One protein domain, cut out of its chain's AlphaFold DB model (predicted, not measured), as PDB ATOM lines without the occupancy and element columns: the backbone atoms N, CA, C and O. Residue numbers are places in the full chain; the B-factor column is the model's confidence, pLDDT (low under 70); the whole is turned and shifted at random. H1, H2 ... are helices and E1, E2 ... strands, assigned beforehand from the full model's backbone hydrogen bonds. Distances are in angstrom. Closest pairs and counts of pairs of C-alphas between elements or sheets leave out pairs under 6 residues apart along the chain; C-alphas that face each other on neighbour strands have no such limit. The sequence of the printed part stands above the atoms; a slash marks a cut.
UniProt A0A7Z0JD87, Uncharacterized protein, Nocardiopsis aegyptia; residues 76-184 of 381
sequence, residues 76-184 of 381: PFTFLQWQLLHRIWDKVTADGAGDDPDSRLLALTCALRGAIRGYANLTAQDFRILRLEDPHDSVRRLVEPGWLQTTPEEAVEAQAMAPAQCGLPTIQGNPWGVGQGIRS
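Overview. This is residues 76 to 184 of the 381 residues of an uncharacterized protein of Nocardiopsis aegyptia (UniProt A0A7Z0JD87). Helix H2 runs through the middle of a rounded, mostly helical body, with H1 on one side of it and the cluster of H3, H4 and H5 toward the other end of the long axis. A small ribbon of two strands, E1 and E2, packs beside H2, and the closing short helix H6 packs on H1, reached by a long link. The 109 printed residues hold six named helices and two named strands in the order H1 H2 E1 H3 H4 H5 E2 H6; the class is mostly helix, and the sheet, in the order E1 - E2, is antiparallel. The whole is compact, with a radius of gyration of the C-alphas of 13.2 A and spans of 36 by 30 by 25 A.

Along the chain. Find C-alpha 79 at (16.014, -40.438, -24.710); from there H1, residues 79 to 94, runs 22.4 A to C-alpha 94 at (28.167, -32.265, -7.801). Next look for H2, residues 101 to 114, 19.6 A long, then the strand E1, residues 119 to 122. H3 takes residues 124 to 130, and H4 residues 135 to 143, 12.3 A long. H5 takes residues 152 to 157, the strand E2 residues 164 to 167, and H6 residues 180 to 184, where C-alpha 184 stands at (24.707, -50.392, -20.877).

Arrangement. Begin at H2, the hub. Its residues 107 to 112 touch H1 at a steep tilt of 55 degrees, opposite ways, with Val 92 and Leu 108 the closest C-alphas at 6.5 A. Its residues 102 to 107 touch H4, where the C-alphas of Ser 103 and Ser 138 come closest, 4.4 A. H2 and H6 only just touch, with 3 pairs of C-alphas within 8 A, the closest being Leu 112 and Arg 183 at 6.7 A. H2 and E2 are near each other, and the closest C-alphas of H2 and E1 are Gly 114 and Ala 120, 4.6 A apart. Between E1 and E2, find N 120 and O 166 at 2.9 A and N 166 and O 120 at 2.8 A, within hydrogen-bond range. H4 and H5 form a helical hairpin at a steep tilt of 41 degrees, with His 136 and Pro 152 their closest C-alphas, 5.1 A. H3 touches H5, about perpendicular at 83 degrees, through the C-alphas of Ala 124 and Val 156, 5.0 A. H6 touches H1, whose Gln 81 and H6's Ile 182 are their closest C-alphas, 5.3 A; H1 is apart from H3, H4 and H5. Every O i to N i+4 pair is within hydrogen-bond range in H1, H2, H3, H5 and H6, and 4 of 5 in H4.

Size, cuts and confidence. The C-alphas farthest apart are those of Phe 79 and Glu 153, 37.4 A. The printed part has no cut, and its one long link is E2 to H6, residues 168 to 179. The mean pLDDT of the printed part is 96.3, and no printed residue is under 70.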
ATOM      1  N   PRO A  76      21.083 -46.510 -31.678       86.81
ATOM      2  CA  PRO A  76      20.627 -45.157 -31.389       86.81
ATOM      3  C   PRO A  76      20.861 -44.806 -29.920       86.81
ATOM      4  O   PRO A  76      20.783 -45.674 -29.047       86.81
ATOM      5  N   PHE A  77      21.120 -43.526 -29.656       94.00
ATOM      6  CA  PHE A  77      21.172 -42.977 -28.307       94.00
ATOM      7  C   PHE A  77      19.760 -42.592 -27.876       94.00
ATOM      8  O   PHE A  77      19.230 -41.580 -28.312       94.00
ATOM      9  N   THR A  78      19.084 -43.444 -27.112       93.62
ATOM     10  CA  THR A  78      17.668 -43.206 -26.787       93.62
ATOM     11  C   THR A  78      17.506 -42.094 -25.755       93.62
ATOM     12  O   THR A  78      18.401 -41.860 -24.947       93.62
ATOM     13  N   PHE A  79      16.330 -41.462 -25.712       92.19
ATOM     14  CA  PHE A  79      16.014 -40.438 -24.710       92.19
ATOM     15  C   PHE A  79      16.290 -40.888 -23.262       92.19
ATOM     16  O   PHE A  79      16.867 -40.144 -22.479       92.19
ATOM     17  N   LEU A  80      15.966 -42.138 -22.904       93.44
ATOM     18  CA  LEU A  80      16.248 -42.667 -21.561       93.44
ATOM     19  C   LEU A  80      17.753 -42.839 -21.290       93.44
ATOM     20  O   LEU A  80      18.202 -42.656 -20.160       93.44
ATOM     21  N   GLN A  81      18.543 -43.190 -22.310       96.69
ATOM     22  CA  GLN A  81      20.005 -43.264 -22.191       96.69
ATOM     23  C   GLN A  81      20.610 -41.863 -22.048       96.69
ATOM     24  O   GLN A  81      21.503 -41.672 -21.225       96.69
ATOM     25  N   TRP A  82      20.096 -40.899 -22.815       96.44
ATOM     26  CA  TRP A  82      20.443 -39.481 -22.727       96.44
ATOM     27  C   TRP A  82      20.159 -38.923 -21.336       96.44
ATOM     28  O   TRP A  82      21.065 -38.412 -20.681       96.44
ATOM     29  N   GLN A  83      18.948 -39.134 -20.824       96.25
ATOM     30  CA  GLN A  83      18.552 -38.668 -19.499       96.25
ATOM     31  C   GLN A  83      19.423 -39.271 -18.389       96.25
ATOM     32  O   GLN A  83      19.812 -38.567 -17.457       96.25
ATOM     33  N   LEU A  84      19.756 -40.565 -18.483       97.81
ATOM     34  CA  LEU A  84      20.664 -41.208 -17.535       97.81
ATOM     35  C   LEU A  84      22.068 -40.592 -17.586       97.81
ATOM     36  O   LEU A  84      22.654 -40.353 -16.533       97.81
ATOM     37  N   LEU A  85      22.606 -40.339 -18.784       98.31
ATOM     38  CA  LEU A  85      23.940 -39.762 -18.935       98.31
ATOM     39  C   LEU A  85      24.029 -38.375 -18.289       98.31
ATOM     40  O   LEU A  85      24.961 -38.146 -17.524       98.31
ATOM     41  N   HIS A  86      23.048 -37.499 -18.534       97.81
ATOM     42  CA  HIS A  86      22.983 -36.168 -17.911       97.81
ATOM     43  C   HIS A  86      22.943 -36.255 -16.387       97.81
ATOM     44  O   HIS A  86      23.776 -35.660 -15.714       97.81
ATOM     45  N   ARG A  87      22.063 -37.097 -15.834       98.12
ATOM     46  CA  ARG A  87      21.948 -37.277 -14.377       98.12
ATOM     47  C   ARG A  87      23.221 -37.817 -13.728       98.12
ATOM     48  O   ARG A  87      23.545 -37.444 -12.603       98.12
ATOM     49  N   ILE A  88      23.929 -38.717 -14.410       98.31
ATOM     50  CA  ILE A  88      25.211 -39.232 -13.923       98.31
ATOM     51  C   ILE A  88      26.282 -38.149 -13.983       98.31
ATOM     52  O   ILE A  88      27.067 -38.036 -13.045       98.31
ATOM     53  N   TRP A  89      26.315 -37.353 -15.052       97.75
ATOM     54  CA  TRP A  89      27.262 -36.251 -15.162       97.75
ATOM     55  C   TRP A  89      27.035 -35.216 -14.064       97.75
ATOM     56  O   TRP A  89      27.980 -34.884 -13.355       97.75
ATOM     57  N   ASP A  90      25.782 -34.808 -13.849       97.69
ATOM     58  CA  ASP A  90      25.393 -33.900 -12.769       97.69
ATOM     59  C   ASP A  90      25.839 -34.438 -11.407       97.69
ATOM     60  O   ASP A  90      26.408 -33.701 -10.606       97.69
ATOM     61  N   LYS A  91      25.643 -35.739 -11.153       97.75
ATOM     62  CA  LYS A  91      26.073 -36.384  -9.907       97.75
ATOM     63  C   LYS A  91      27.592 -36.363  -9.741       97.75
ATOM     64  O   LYS A  91      28.085 -35.987  -8.684       97.75
ATOM     65  N   VAL A  92      28.332 -36.749 -10.778       98.12
ATOM     66  CA  VAL A  92      29.801 -36.759 -10.778       98.12
ATOM     67  C   VAL A  92      30.345 -35.344 -10.556       98.12
ATOM     68  O   VAL A  92      31.260 -35.154  -9.752       98.12
ATOM     69  N   THR A  93      29.768 -34.338 -11.216       97.81
ATOM     70  CA  THR A  93      30.130 -32.924 -11.050       97.81
ATOM     71  C   THR A  93      29.802 -32.413  -9.649       97.81
ATOM     72  O   THR A  93      30.680 -31.832  -9.014       97.81
ATOM     73  N   ALA A  94      28.596 -32.678  -9.139       97.38
ATOM     74  CA  ALA A  94      28.167 -32.265  -7.801       97.38
ATOM     75  C   ALA A  94      29.017 -32.890  -6.684       97.38
ATOM     76  O   ALA A  94      29.308 -32.224  -5.695       97.38
ATOM     77  N   ASP A  95      29.463 -34.134  -6.864       97.38
ATOM     78  CA  ASP A  95      30.354 -34.819  -5.921       97.38
ATOM     79  C   ASP A  95      31.808 -34.322  -5.992       97.38
ATOM     80  O   ASP A  95      32.640 -34.740  -5.193       97.38
ATOM     81  N   GLY A  96      32.154 -33.479  -6.973       96.94
ATOM     82  CA  GLY A  96      33.533 -33.038  -7.179       96.94
ATOM     83  C   GLY A  96      34.486 -34.158  -7.620       96.94
ATOM     84  O   GLY A  96      35.695 -33.985  -7.533       96.94
ATOM     85  N   ALA A  97      33.969 -35.281  -8.128       97.75
ATOM     86  CA  ALA A  97      34.746 -36.496  -8.385       97.75
ATOM     87  C   ALA A  97      35.755 -36.361  -9.539       97.75
ATOM     88  O   ALA A  97      35.366 -36.334 -10.708       97.75
ATOM     89  N   GLY A  98      37.046 -36.326  -9.208       96.75
ATOM     90  CA  GLY A  98      38.143 -36.124 -10.157       96.75
ATOM     91  C   GLY A  98      38.368 -34.642 -10.442       96.75
ATOM     92  O   GLY A  98      37.422 -33.887 -10.681       96.75
ATOM     93  N   ASP A  99      39.615 -34.195 -10.385       96.12
ATOM     94  CA  ASP A  99      39.976 -32.782 -10.454       96.12
ATOM     95  C   ASP A  99      40.651 -32.356 -11.765       96.12
ATOM     96  O   ASP A  99      40.802 -31.153 -11.994       96.12
ATOM     97  N   ASP A 100      40.910 -33.318 -12.646       97.38
ATOM     98  CA  ASP A 100      41.462 -33.178 -13.993       97.38
ATOM     99  C   ASP A 100      40.670 -34.055 -15.000       97.38
ATOM    100  O   ASP A 100      39.832 -34.867 -14.582       97.38
ATOM    101  N   PRO A 101      40.887 -33.925 -16.324       97.88
ATOM    102  CA  PRO A 101      40.122 -34.681 -17.317       97.88
ATOM    103  C   PRO A 101      40.261 -36.210 -17.233       97.88
ATOM    104  O   PRO A 101      39.308 -36.919 -17.558       97.88
ATOM    105  N   ASP A 102      41.402 -36.752 -16.808       98.12
ATOM    106  CA  ASP A 102      41.629 -38.199 -16.739       98.12
ATOM    107  C   ASP A 102      40.894 -38.815 -15.549       98.12
ATOM    108  O   ASP A 102      40.119 -39.768 -15.714       98.12
ATOM    109  N   SER A 103      41.057 -38.225 -14.362       98.44
ATOM    110  CA  SER A 103      40.324 -38.658 -13.168       98.44
ATOM    111  C   SER A 103      38.813 -38.437 -13.321       98.44
ATOM    112  O   SER A 103      38.017 -39.294 -12.922       98.44
ATOM    113  N   ARG A 104      38.385 -37.360 -13.999       98.44
ATOM    114  CA  ARG A 104      36.973 -37.105 -14.334       98.44
ATOM    115  C   ARG A 104      36.406 -38.141 -15.313       98.44
ATOM    116  O   ARG A 104      35.268 -38.590 -15.140       98.44
ATOM    117  N   LEU A 105      37.181 -38.560 -16.317       98.56
ATOM    118  CA  LEU A 105      36.786 -39.610 -17.266       98.56
ATOM    119  C   LEU A 105      36.604 -40.958 -16.562       98.56
ATOM    120  O   LEU A 105      35.641 -41.691 -16.834       98.56
ATOM    121  N   LEU A 106      37.526 -41.285 -15.656       98.62
ATOM    122  CA  LEU A 106      37.444 -42.483 -14.834       98.62
ATOM    123  C   LEU A 106      36.201 -42.443 -13.934       98.62
ATOM    124  O   LEU A 106      35.428 -43.401 -13.939       98.62
ATOM    125  N   ALA A 107      35.945 -41.318 -13.257       98.69
ATOM    126  CA  ALA A 107      34.763 -41.133 -12.417       98.69
ATOM    127  C   ALA A 107      33.459 -41.348 -13.200       98.69
ATOM    128  O   ALA A 107      32.613 -42.150 -12.799       98.69
ATOM    129  N   LEU A 108      33.317 -40.715 -14.370       98.56
ATOM    130  CA  LEU A 108      32.159 -40.908 -15.247       98.56
ATOM    131  C   LEU A 108      31.978 -42.383 -15.647       98.56
ATOM    132  O   LEU A 108      30.862 -42.910 -15.636       98.56
ATOM    133  N   THR A 109      33.076 -43.065 -15.981       98.31
ATOM    134  CA  THR A 109      33.060 -44.482 -16.372       98.31
ATOM    135  C   THR A 109      32.611 -45.376 -15.218       98.31
ATOM    136  O   THR A 109      31.745 -46.240 -15.412       98.31
ATOM    137  N   CYS A 110      33.146 -45.156 -14.016       98.38
ATOM    138  CA  CYS A 110      32.753 -45.875 -12.809       98.38
ATOM    139  C   CYS A 110      31.280 -45.628 -12.474       98.38
ATOM    140  O   CYS A 110      30.532 -46.589 -12.303       98.38
ATOM    141  N   ALA A 111      30.829 -44.373 -12.486       98.44
ATOM    142  CA  ALA A 111      29.444 -44.011 -12.197       98.44
ATOM    143  C   ALA A 111      28.457 -44.663 -13.181       98.44
ATOM    144  O   ALA A 111      27.473 -45.273 -12.763       98.44
ATOM    145  N   LEU A 112      28.757 -44.648 -14.487       97.88
ATOM    146  CA  LEU A 112      27.966 -45.360 -15.498       97.88
ATOM    147  C   LEU A 112      27.914 -46.865 -15.235       97.88
ATOM    148  O   LEU A 112      26.853 -47.476 -15.360       97.88
ATOM    149  N   ARG A 113      29.039 -47.490 -14.874       96.44
ATOM    150  CA  ARG A 113      29.099 -48.940 -14.635       96.44
ATOM    151  C   ARG A 113      28.436 -49.362 -13.327       96.44
ATOM    152  O   ARG A 113      27.827 -50.433 -13.297       96.44
ATOM    153  N   GLY A 114      28.526 -48.518 -12.307       96.38
ATOM    154  CA  GLY A 114      27.970 -48.739 -10.981       96.38
ATOM    155  C   GLY A 114      26.557 -48.215 -10.782       96.38
ATOM    156  O   GLY A 114      25.978 -48.498  -9.743       96.38
ATOM    157  N   ALA A 115      25.947 -47.561 -11.776       96.25
ATOM    158  CA  ALA A 115      24.636 -46.921 -11.639       96.25
ATOM    159  C   ALA A 115      23.514 -47.816 -11.082       96.25
ATOM    160  O   ALA A 115      22.584 -47.310 -10.465       96.25
ATOM    161  N   ILE A 116      23.595 -49.134 -11.292       93.50
ATOM    162  CA  ILE A 116      22.597 -50.101 -10.805       93.50
ATOM    163  C   ILE A 116      23.029 -50.772  -9.495       93.50
ATOM    164  O   ILE A 116      22.187 -51.053  -8.651       93.50
ATOM    165  N   ARG A 117      24.322 -51.081  -9.338       94.56
ATOM    166  CA  ARG A 117      24.820 -51.963  -8.264       94.56
ATOM    167  C   ARG A 117      25.620 -51.244  -7.177       94.56
ATOM    168  O   ARG A 117      25.947 -51.867  -6.180       94.56
ATOM    169  N   GLY A 118      25.969 -49.983  -7.396       95.88
ATOM    170  CA  GLY A 118      26.805 -49.181  -6.508       95.88
ATOM    171  C   GLY A 118      28.279 -49.568  -6.447       95.88
ATOM    172  O   GLY A 118      28.995 -49.143  -5.547       95.88
ATOM    173  N   TYR A 119      28.748 -50.345  -7.420       96.75
ATOM    174  CA  TYR A 119      30.165 -50.614  -7.635       96.75
ATOM    175  C   TYR A 119      30.458 -50.767  -9.126       96.75
ATOM    176  O   TYR A 119      29.605 -51.211  -9.906       96.75
ATOM    177  N   ALA A 120      31.675 -50.423  -9.526       96.88
ATOM    178  CA  ALA A 120      32.198 -50.657 -10.861       96.88
ATOM    179  C   ALA A 120      33.265 -51.750 -10.808       96.88
ATOM    180  O   ALA A 120      34.143 -51.723  -9.958       96.88
ATOM    181  N   ASN A 121      33.200 -52.692 -11.746       97.50
ATOM    182  CA  ASN A 121      34.295 -53.630 -11.949       97.50
ATOM    183  C   ASN A 121      35.296 -52.998 -12.919       97.50
ATOM    184  O   ASN A 121      34.908 -52.630 -14.040       97.50
ATOM    185  N   LEU A 122      36.545 -52.873 -12.477       97.19
ATOM    186  CA  LEU A 122      37.654 -52.347 -13.262       97.19
ATOM    187  C   LEU A 122      38.701 -53.428 -13.526       97.19
ATOM    188  O   LEU A 122      38.881 -54.373 -12.760       97.19
ATOM    189  N   THR A 123      39.379 -53.277 -14.653       97.25
ATOM    190  CA  THR A 123      40.515 -54.096 -15.070       97.25
ATOM    191  C   THR A 123      41.597 -53.195 -15.650       97.25
ATOM    192  O   THR A 123      41.292 -52.125 -16.179       97.25
ATOM    193  N   ALA A 124      42.839 -53.674 -15.704       94.31
ATOM    194  CA  ALA A 124      43.946 -53.015 -16.400       94.31
ATOM    195  C   ALA A 124      43.589 -52.604 -17.847       94.31
ATOM    196  O   ALA A 124      44.115 -51.634 -18.394       94.31
ATOM    197  N   GLN A 125      42.682 -53.343 -18.498       95.25
ATOM    198  CA  GLN A 125      42.220 -53.041 -19.850       95.25
ATOM    199  C   GLN A 125      41.393 -51.753 -19.926       95.25
ATOM    200  O   GLN A 125      41.451 -51.057 -20.941       95.25
ATOM    201  N   ASP A 126      40.653 -51.410 -18.875       95.69
ATOM    202  CA  ASP A 126      39.841 -50.199 -18.840       95.69
ATOM    203  C   ASP A 126      40.718 -48.952 -18.915       95.69
ATOM    204  O   ASP A 126      40.491 -48.102 -19.772       95.69
ATOM    205  N   PHE A 127      41.795 -48.894 -18.132       96.19
ATOM    206  CA  PHE A 127      42.749 -47.780 -18.153       96.19
ATOM    207  C   PHE A 127      43.414 -47.612 -19.528       96.19
ATOM    208  O   PHE A 127      43.558 -46.492 -20.020       96.19
ATOM    209  N   ARG A 128      43.720 -48.722 -20.221       93.44
ATOM    210  CA  ARG A 128      44.252 -48.696 -21.598       93.44
ATOM    211  C   ARG A 128      43.236 -48.168 -22.613       93.44
ATOM    212  O   ARG A 128      43.608 -47.417 -23.514       93.44
ATOM    213  N   ILE A 129      41.964 -48.554 -22.493       93.25
ATOM    214  CA  ILE A 129      40.880 -48.082 -23.376       93.25
ATOM    215  C   ILE A 129      40.579 -46.599 -23.123       93.25
ATOM    216  O   ILE A 129      40.353 -45.833 -24.068       93.25
ATOM    217  N   LEU A 130      40.592 -46.188 -21.855       95.62
ATOM    218  CA  LEU A 130      40.415 -44.797 -21.460       95.62
ATOM    219  C   LEU A 130      41.624 -43.940 -21.838       95.62
ATOM    220  O   LEU A 130      41.429 -42.763 -22.103       95.62
ATOM    221  N   ARG A 131      42.813 -44.530 -22.013       95.31
ATOM    222  CA  ARG A 131      44.062 -43.829 -22.359       95.31
ATOM    223  C   ARG A 131      44.395 -42.756 -21.320       95.31
ATOM    224  O   ARG A 131      44.644 -41.615 -21.698       95.31
ATOM    225  N   LEU A 132      44.314 -43.124 -20.043       95.75
ATOM    226  CA  LEU A 132      44.750 -42.241 -18.963       95.75
ATOM    227  C   LEU A 132      46.277 -42.099 -19.034       95.75
ATOM    228  O   LEU A 132      46.963 -43.087 -19.311       95.75
ATOM    229  N   GLU A 133      46.780 -40.887 -18.842       94.00
ATOM    230  CA  GLU A 133      48.203 -40.552 -18.824       94.00
ATOM    231  C   GLU A 133      48.889 -41.201 -17.622       94.00
ATOM    232  O   GLU A 133      49.859 -41.938 -17.798       94.00
ATOM    233  N   ASP A 134      48.304 -41.029 -16.434       97.12
ATOM    234  CA  ASP A 134      48.699 -41.718 -15.208       97.12
ATOM    235  C   ASP A 134      47.482 -42.418 -14.569       97.12
ATOM    236  O   ASP A 134      46.672 -41.790 -13.873       97.12
ATOM    237  N   PRO A 135      47.306 -43.732 -14.817       97.56
ATOM    238  CA  PRO A 135      46.231 -44.511 -14.217       97.56
ATOM    239  C   PRO A 135      46.258 -44.549 -12.684       97.56
ATOM    240  O   PRO A 135      45.188 -44.505 -12.078       97.56
ATOM    241  N   HIS A 136      47.439 -44.625 -12.057       98.38
ATOM    242  CA  HIS A 136      47.542 -44.703 -10.596       98.38
ATOM    243  C   HIS A 136      47.137 -43.373  -9.965       98.38
ATOM    244  O   HIS A 136      46.321 -43.360  -9.043       98.38
ATOM    245  N   ASP A 137      47.631 -42.255 -10.504       98.31
ATOM    246  CA  ASP A 137      47.270 -40.921 -10.020       98.31
ATOM    247  C   ASP A 137      45.775 -40.628 -10.222       98.31
ATOM    248  O   ASP A 137      45.102 -40.125  -9.319       98.31
ATOM    249  N   SER A 138      45.216 -41.040 -11.366       98.31
ATOM    250  CA  SER A 138      43.782 -40.904 -11.655       98.31
ATOM    251  C   SER A 138      42.907 -41.661 -10.651       98.31
ATOM    252  O   SER A 138      41.870 -41.147 -10.234       98.31
ATOM    253  N   VAL A 139      43.304 -42.878 -10.250       98.56
ATOM    254  CA  VAL A 139      42.589 -43.643  -9.213       98.56
ATOM    255  C   VAL A 139      42.779 -42.993  -7.845       98.56
ATOM    256  O   VAL A 139      41.798 -42.796  -7.127       98.56
ATOM    257  N   ARG A 140      44.010 -42.602  -7.493       98.56
ATOM    258  CA  ARG A 140      44.349 -41.944  -6.222       98.56
ATOM    259  C   ARG A 140      43.480 -40.705  -5.974       98.56
ATOM    260  O   ARG A 140      42.898 -40.589  -4.899       98.56
ATOM    261  N   ARG A 141      43.295 -39.850  -6.987       98.25
ATOM    262  CA  ARG A 141      42.432 -38.647  -6.941       98.25
ATOM    263  C   ARG A 141      40.953 -38.934  -6.661       98.25
ATOM    264  O   ARG A 141      40.231 -38.034  -6.242       98.25
ATOM    265  N   LEU A 142      40.487 -40.163  -6.887       98.56
ATOM    266  CA  LEU A 142      39.124 -40.596  -6.553       98.56
ATOM    267  C   LEU A 142      39.051 -41.335  -5.212       98.56
ATOM    268  O   LEU A 142      38.025 -41.269  -4.534       98.56
ATOM    269  N   VAL A 143      40.121 -42.031  -4.829       98.38
ATOM    270  CA  VAL A 143      40.210 -42.803  -3.581       98.38
ATOM    271  C   VAL A 143      40.455 -41.900  -2.373       98.38
ATOM    272  O   VAL A 143      39.767 -42.052  -1.369       98.38
ATOM    273  N   GLU A 144      41.379 -40.938  -2.456       97.50
ATOM    274  CA  GLU A 144      41.723 -40.056  -1.326       97.50
ATOM    275  C   GLU A 144      40.522 -39.262  -0.780       97.50
ATOM    276  O   GLU A 144      40.359 -39.216   0.441       97.50
ATOM    277  N   PRO A 145      39.622 -38.700  -1.617       96.81
ATOM    278  CA  PRO A 145      38.400 -38.055  -1.130       96.81
ATOM    279  C   PRO A 145      37.310 -39.043  -0.678       96.81
ATOM    280  O   PRO A 145      36.225 -38.621  -0.287       96.81
ATOM    281  N   GLY A 146      37.550 -40.355  -0.784       97.44
ATOM    282  CA  GLY A 146      36.585 -41.406  -0.459       97.44
ATOM    283  C   GLY A 146      35.484 -41.607  -1.505       97.44
ATOM    284  O   GLY A 146      34.485 -42.267  -1.214       97.44
ATOM    285  N   TRP A 147      35.630 -41.055  -2.716       98.19
ATOM    286  CA  TRP A 147      34.619 -41.191  -3.771       98.19
ATOM    287  C   TRP A 147      34.621 -42.589  -4.411       98.19
ATOM    288  O   TRP A 147      33.568 -43.091  -4.810       98.19
ATOM    289  N   LEU A 148      35.787 -43.238  -4.478       98.44
ATOM    290  CA  LEU A 148      35.966 -44.601  -4.978       98.44
ATOM    291  C   LEU A 148      36.572 -45.496  -3.887       98.44
ATOM    292  O   LEU A 148      37.621 -45.182  -3.338       98.44
ATOM    293  N   GLN A 149      35.937 -46.630  -3.588       98.12
ATOM    294  CA  GLN A 149      36.425 -47.602  -2.601       98.12
ATOM    295  C   GLN A 149      37.240 -48.707  -3.282       98.12
ATOM    296  O   GLN A 149      36.658 -49.649  -3.816       98.12
ATOM    297  N   THR A 150      38.565 -48.561  -3.289       97.50
ATOM    298  CA  THR A 150      39.586 -49.522  -3.764       97.50
ATOM    299  C   THR A 150      40.975 -48.944  -3.434       97.50
ATOM    300  O   THR A 150      41.051 -47.899  -2.782       97.50
ATOM    301  N   THR A 151      42.067 -49.553  -3.902       97.94
ATOM    302  CA  THR A 151      43.390 -48.906  -3.958       97.94
ATOM    303  C   THR A 151      43.842 -48.684  -5.408       97.94
ATOM    304  O   THR A 151      43.355 -49.372  -6.312       97.94
ATOM    305  N   PRO A 152      44.763 -47.733  -5.672       97.88
ATOM    306  CA  PRO A 152      45.348 -47.560  -7.002       97.88
ATOM    307  C   PRO A 152      45.930 -48.853  -7.580       97.88
ATOM    308  O   PRO A 152      45.671 -49.176  -8.736       97.88
ATOM    309  N   GLU A 153      46.655 -49.620  -6.770       97.69
ATOM    310  CA  GLU A 153      47.301 -50.874  -7.164       97.69
ATOM    311  C   GLU A 153      46.254 -51.938  -7.496       97.69
ATOM    312  O   GLU A 153      46.277 -52.508  -8.586       97.69
ATOM    313  N   GLU A 154      45.278 -52.145  -6.603       97.31
ATOM    314  CA  GLU A 154      44.202 -53.116  -6.809       97.31
ATOM    315  C   GLU A 154      43.451 -52.837  -8.116       97.31
ATOM    316  O   GLU A 154      43.233 -53.747  -8.917       97.31
ATOM    317  N   ALA A 155      43.095 -51.575  -8.367       97.19
ATOM    318  CA  ALA A 155      42.343 -51.192  -9.552       97.19
ATOM    319  C   ALA A 155      43.168 -51.324 -10.841       97.19
ATOM    320  O   ALA A 155      42.698 -51.936 -11.804       97.19
ATOM    321  N   VAL A 156      44.377 -50.754 -10.881       97.50
ATOM    322  CA  VAL A 156      45.197 -50.672 -12.105       97.50
ATOM    323  C   VAL A 156      45.767 -52.034 -12.504       97.50
ATOM    324  O   VAL A 156      45.865 -52.329 -13.700       97.50
ATOM    325  N   GLU A 157      46.090 -52.888 -11.533       97.00
ATOM    326  CA  GLU A 157      46.690 -54.204 -11.771       97.00
ATOM    327  C   GLU A 157      45.648 -55.320 -11.973       97.00
ATOM    328  O   GLU A 157      45.994 -56.429 -12.394       97.00
ATOM    329  N   ALA A 158      44.360 -55.029 -11.749       96.38
ATOM    330  CA  ALA A 158      43.272 -55.991 -11.878       96.38
ATOM    331  C   ALA A 158      43.206 -56.678 -13.251       96.38
ATOM    332  O   ALA A 158      43.373 -56.073 -14.318       96.38
ATOM    333  N   GLN A 159      42.856 -57.963 -13.238       94.06
ATOM    334  CA  GLN A 159      42.824 -58.814 -14.426       94.06
ATOM    335  C   GLN A 159      41.393 -59.182 -14.820       94.06
ATOM    336  O   GLN A 159      40.468 -59.116 -14.022       94.06
ATOM    337  N   ALA A 160      41.190 -59.640 -16.058       90.50
ATOM    338  CA  ALA A 160      39.854 -60.007 -16.540       90.50
ATOM    339  C   ALA A 160      39.178 -61.112 -15.701       90.50
ATOM    340  O   ALA A 160      37.961 -61.102 -15.547       90.50
ATOM    341  N   MET A 161      39.963 -62.054 -15.164       92.06
ATOM    342  CA  MET A 161      39.469 -63.141 -14.303       92.06
ATOM    343  C   MET A 161      39.313 -62.734 -12.833       92.06
ATOM    344  O   MET A 161      38.636 -63.431 -12.085       92.06
ATOM    345  N   ALA A 162      39.901 -61.607 -12.435       94.25
ATOM    346  CA  ALA A 162      39.842 -61.057 -11.087       94.25
ATOM    347  C   ALA A 162      39.758 -59.521 -11.182       94.25
ATOM    348  O   ALA A 162      40.762 -58.835 -10.976       94.25
ATOM    349  N   PRO A 163      38.599 -58.976 -11.608       96.38
ATOM    350  CA  PRO A 163      38.423 -57.535 -11.704       96.38
ATOM    351  C   PRO A 163      38.374 -56.910 -10.307       96.38
ATOM    352  O   PRO A 163      37.769 -57.484  -9.400       96.38
ATOM    353  N   ALA A 164      38.929 -55.709 -10.158       97.62
ATOM    354  CA  ALA A 164      38.778 -54.924  -8.940       97.62
ATOM    355  C   ALA A 164      37.325 -54.474  -8.812       97.62
ATOM    356  O   ALA A 164      36.765 -53.876  -9.738       97.62
ATOM    357  N   GLN A 165      36.705 -54.775  -7.674       97.50
ATOM    358  CA  GLN A 165      35.365 -54.306  -7.358       97.50
ATOM    359  C   GLN A 165      35.471 -52.967  -6.633       97.50
ATOM    360  O   GLN A 165      35.673 -52.914  -5.427       97.50
ATOM    361  N   CYS A 166      35.303 -51.878  -7.375       97.88
ATOM    362  CA  CYS A 166      35.443 -50.533  -6.839       97.88
ATOM    363  C   CYS A 166      34.077 -50.005  -6.378       97.88
ATOM    364  O   CYS A 166      33.195 -49.748  -7.206       97.88
ATOM    365  N   GLY A 167      33.884 -49.856  -5.067       97.94
ATOM    366  CA  GLY A 167      32.641 -49.334  -4.488       97.94
ATOM    367  C   GLY A 167      32.448 -47.837  -4.752       97.94
ATOM    368  O   GLY A 167      33.418 -47.090  -4.862       97.94
ATOM    369  N   LEU A 168      31.192 -47.392  -4.858       98.00
ATOM    370  CA  LEU A 168      30.811 -45.993  -5.103       98.00
ATOM    371  C   LEU A 168      29.879 -45.499  -3.989       98.00
ATOM    372  O   LEU A 168      28.658 -45.574  -4.148       98.00
ATOM    373  N   PRO A 169      30.399 -45.002  -2.855       96.44
ATOM    374  CA  PRO A 169      29.591 -44.701  -1.668       96.44
ATOM    375  C   PRO A 169      28.414 -43.756  -1.927       96.44
ATOM    376  O   PRO A 169      27.363 -43.887  -1.308       96.44
ATOM    377  N   THR A 170      28.564 -42.831  -2.875       94.56
ATOM    378  CA  THR A 170      27.552 -41.817  -3.197       94.56
ATOM    379  C   THR A 170      26.529 -42.265  -4.250       94.56
ATOM    380  O   THR A 170      25.584 -41.526  -4.536       94.56
ATOM    381  N   ILE A 171      26.694 -43.460  -4.832       95.62
ATOM    382  CA  ILE A 171      25.821 -44.040  -5.861       95.62
ATOM    383  C   ILE A 171      25.414 -45.438  -5.390       95.62
ATOM    384  O   ILE A 171      26.046 -46.421  -5.743       95.62
ATOM    385  N   GLN A 172      24.361 -45.541  -4.582       92.19
ATOM    386  CA  GLN A 172      23.884 -46.810  -4.015       92.19
ATOM    387  C   GLN A 172      22.397 -47.026  -4.311       92.19
ATOM    388  O   GLN A 172      21.654 -46.072  -4.525       92.19
ATOM    389  N   GLY A 173      21.956 -48.288  -4.340       87.75
ATOM    390  CA  GLY A 173      20.528 -48.629  -4.415       87.75
ATOM    391  C   GLY A 173      19.814 -48.263  -5.725       87.75
ATOM    392  O   GLY A 173      18.603 -48.084  -5.712       87.75
ATOM    393  N   ASN A 174      20.536 -48.154  -6.848       92.38
ATOM    394  CA  ASN A 174      19.988 -47.742  -8.152       92.38
ATOM    395  C   ASN A 174      19.198 -46.415  -8.076       92.38
ATOM    396  O   ASN A 174      17.988 -46.399  -8.321       92.38
ATOM    397  N   PRO A 175      19.869 -45.284  -7.781       93.06
ATOM    398  CA  PRO A 175      19.197 -44.025  -7.451       93.06
ATOM    399  C   PRO A 175      18.382 -43.437  -8.615       93.06
ATOM    400  O   PRO A 175      17.550 -42.557  -8.414       93.06
ATOM    401  N   TRP A 176      18.594 -43.925  -9.840       95.31
ATOM    402  CA  TRP A 176      17.867 -43.487 -11.031       95.31
ATOM    403  C   TRP A 176      16.791 -44.471 -11.502       95.31
ATOM    404  O   TRP A 176      16.148 -44.199 -12.515       95.31
ATOM    405  N   GLY A 177      16.600 -45.603 -10.813       93.88
ATOM    406  CA  GLY A 177      15.580 -46.599 -11.155       93.88
ATOM    407  C   GLY A 177      15.739 -47.193 -12.559       93.88
ATOM    408  O   GLY A 177      14.754 -47.569 -13.192       93.88
ATOM    409  N   VAL A 178      16.966 -47.250 -13.090       91.50
ATOM    410  CA  VAL A 178      17.213 -47.658 -14.481       91.50
ATOM    411  C   VAL A 178      17.493 -49.152 -14.610       91.50
ATOM    412  O   VAL A 178      18.116 -49.774 -13.750       91.50
ATOM    413  N   GLY A 179      17.057 -49.733 -15.730       92.44
ATOM    414  CA  GLY A 179      17.363 -51.112 -16.104       92.44
ATOM    415  C   GLY A 179      18.708 -51.264 -16.822       92.44
ATOM    416  O   GLY A 179      19.281 -50.309 -17.360       92.44
ATOM    417  N   GLN A 180      19.191 -52.506 -16.908       92.44
ATOM    418  CA  GLN A 180      20.501 -52.828 -17.486       92.44
ATOM    419  C   GLN A 180      20.670 -52.373 -18.943       92.44
ATOM    420  O   GLN A 180      21.758 -51.939 -19.324       92.44
ATOM    421  N   GLY A 181      19.612 -52.438 -19.758       92.81
ATOM    422  CA  GLY A 181      19.650 -52.005 -21.160       92.81
ATOM    423  C   GLY A 181      19.887 -50.500 -21.326       92.81
ATOM    424  O   GLY A 181      20.668 -50.092 -22.180       92.81
ATOM    425  N   ILE A 182      19.280 -49.674 -20.466       94.12
ATOM    426  CA  ILE A 182      19.470 -48.215 -20.479       94.12
ATOM    427  C   ILE A 182      20.901 -47.888 -20.043       94.12
ATOM    428  O   ILE A 182      21.624 -47.194 -20.757       94.12
ATOM    429  N   ARG A 183      21.346 -48.469 -18.922       96.31
ATOM    430  CA  ARG A 183      22.702 -48.275 -18.390       96.31
ATOM    431  C   ARG A 183      23.781 -48.663 -19.395       96.31
ATOM    432  O   ARG A 183      24.691 -47.885 -19.673       96.31
ATOM    433  N   SER A 184      23.708 -49.883 -19.926       93.81
ATOM    434  CA  SER A 184      24.707 -50.392 -20.877       93.81
ATOM    435  C   SER A 184      24.657 -49.649 -22.213       93.81
ATOM    436  O   SER A 184      25.705 -49.420 -22.813       93.81
TER     437      SER A 184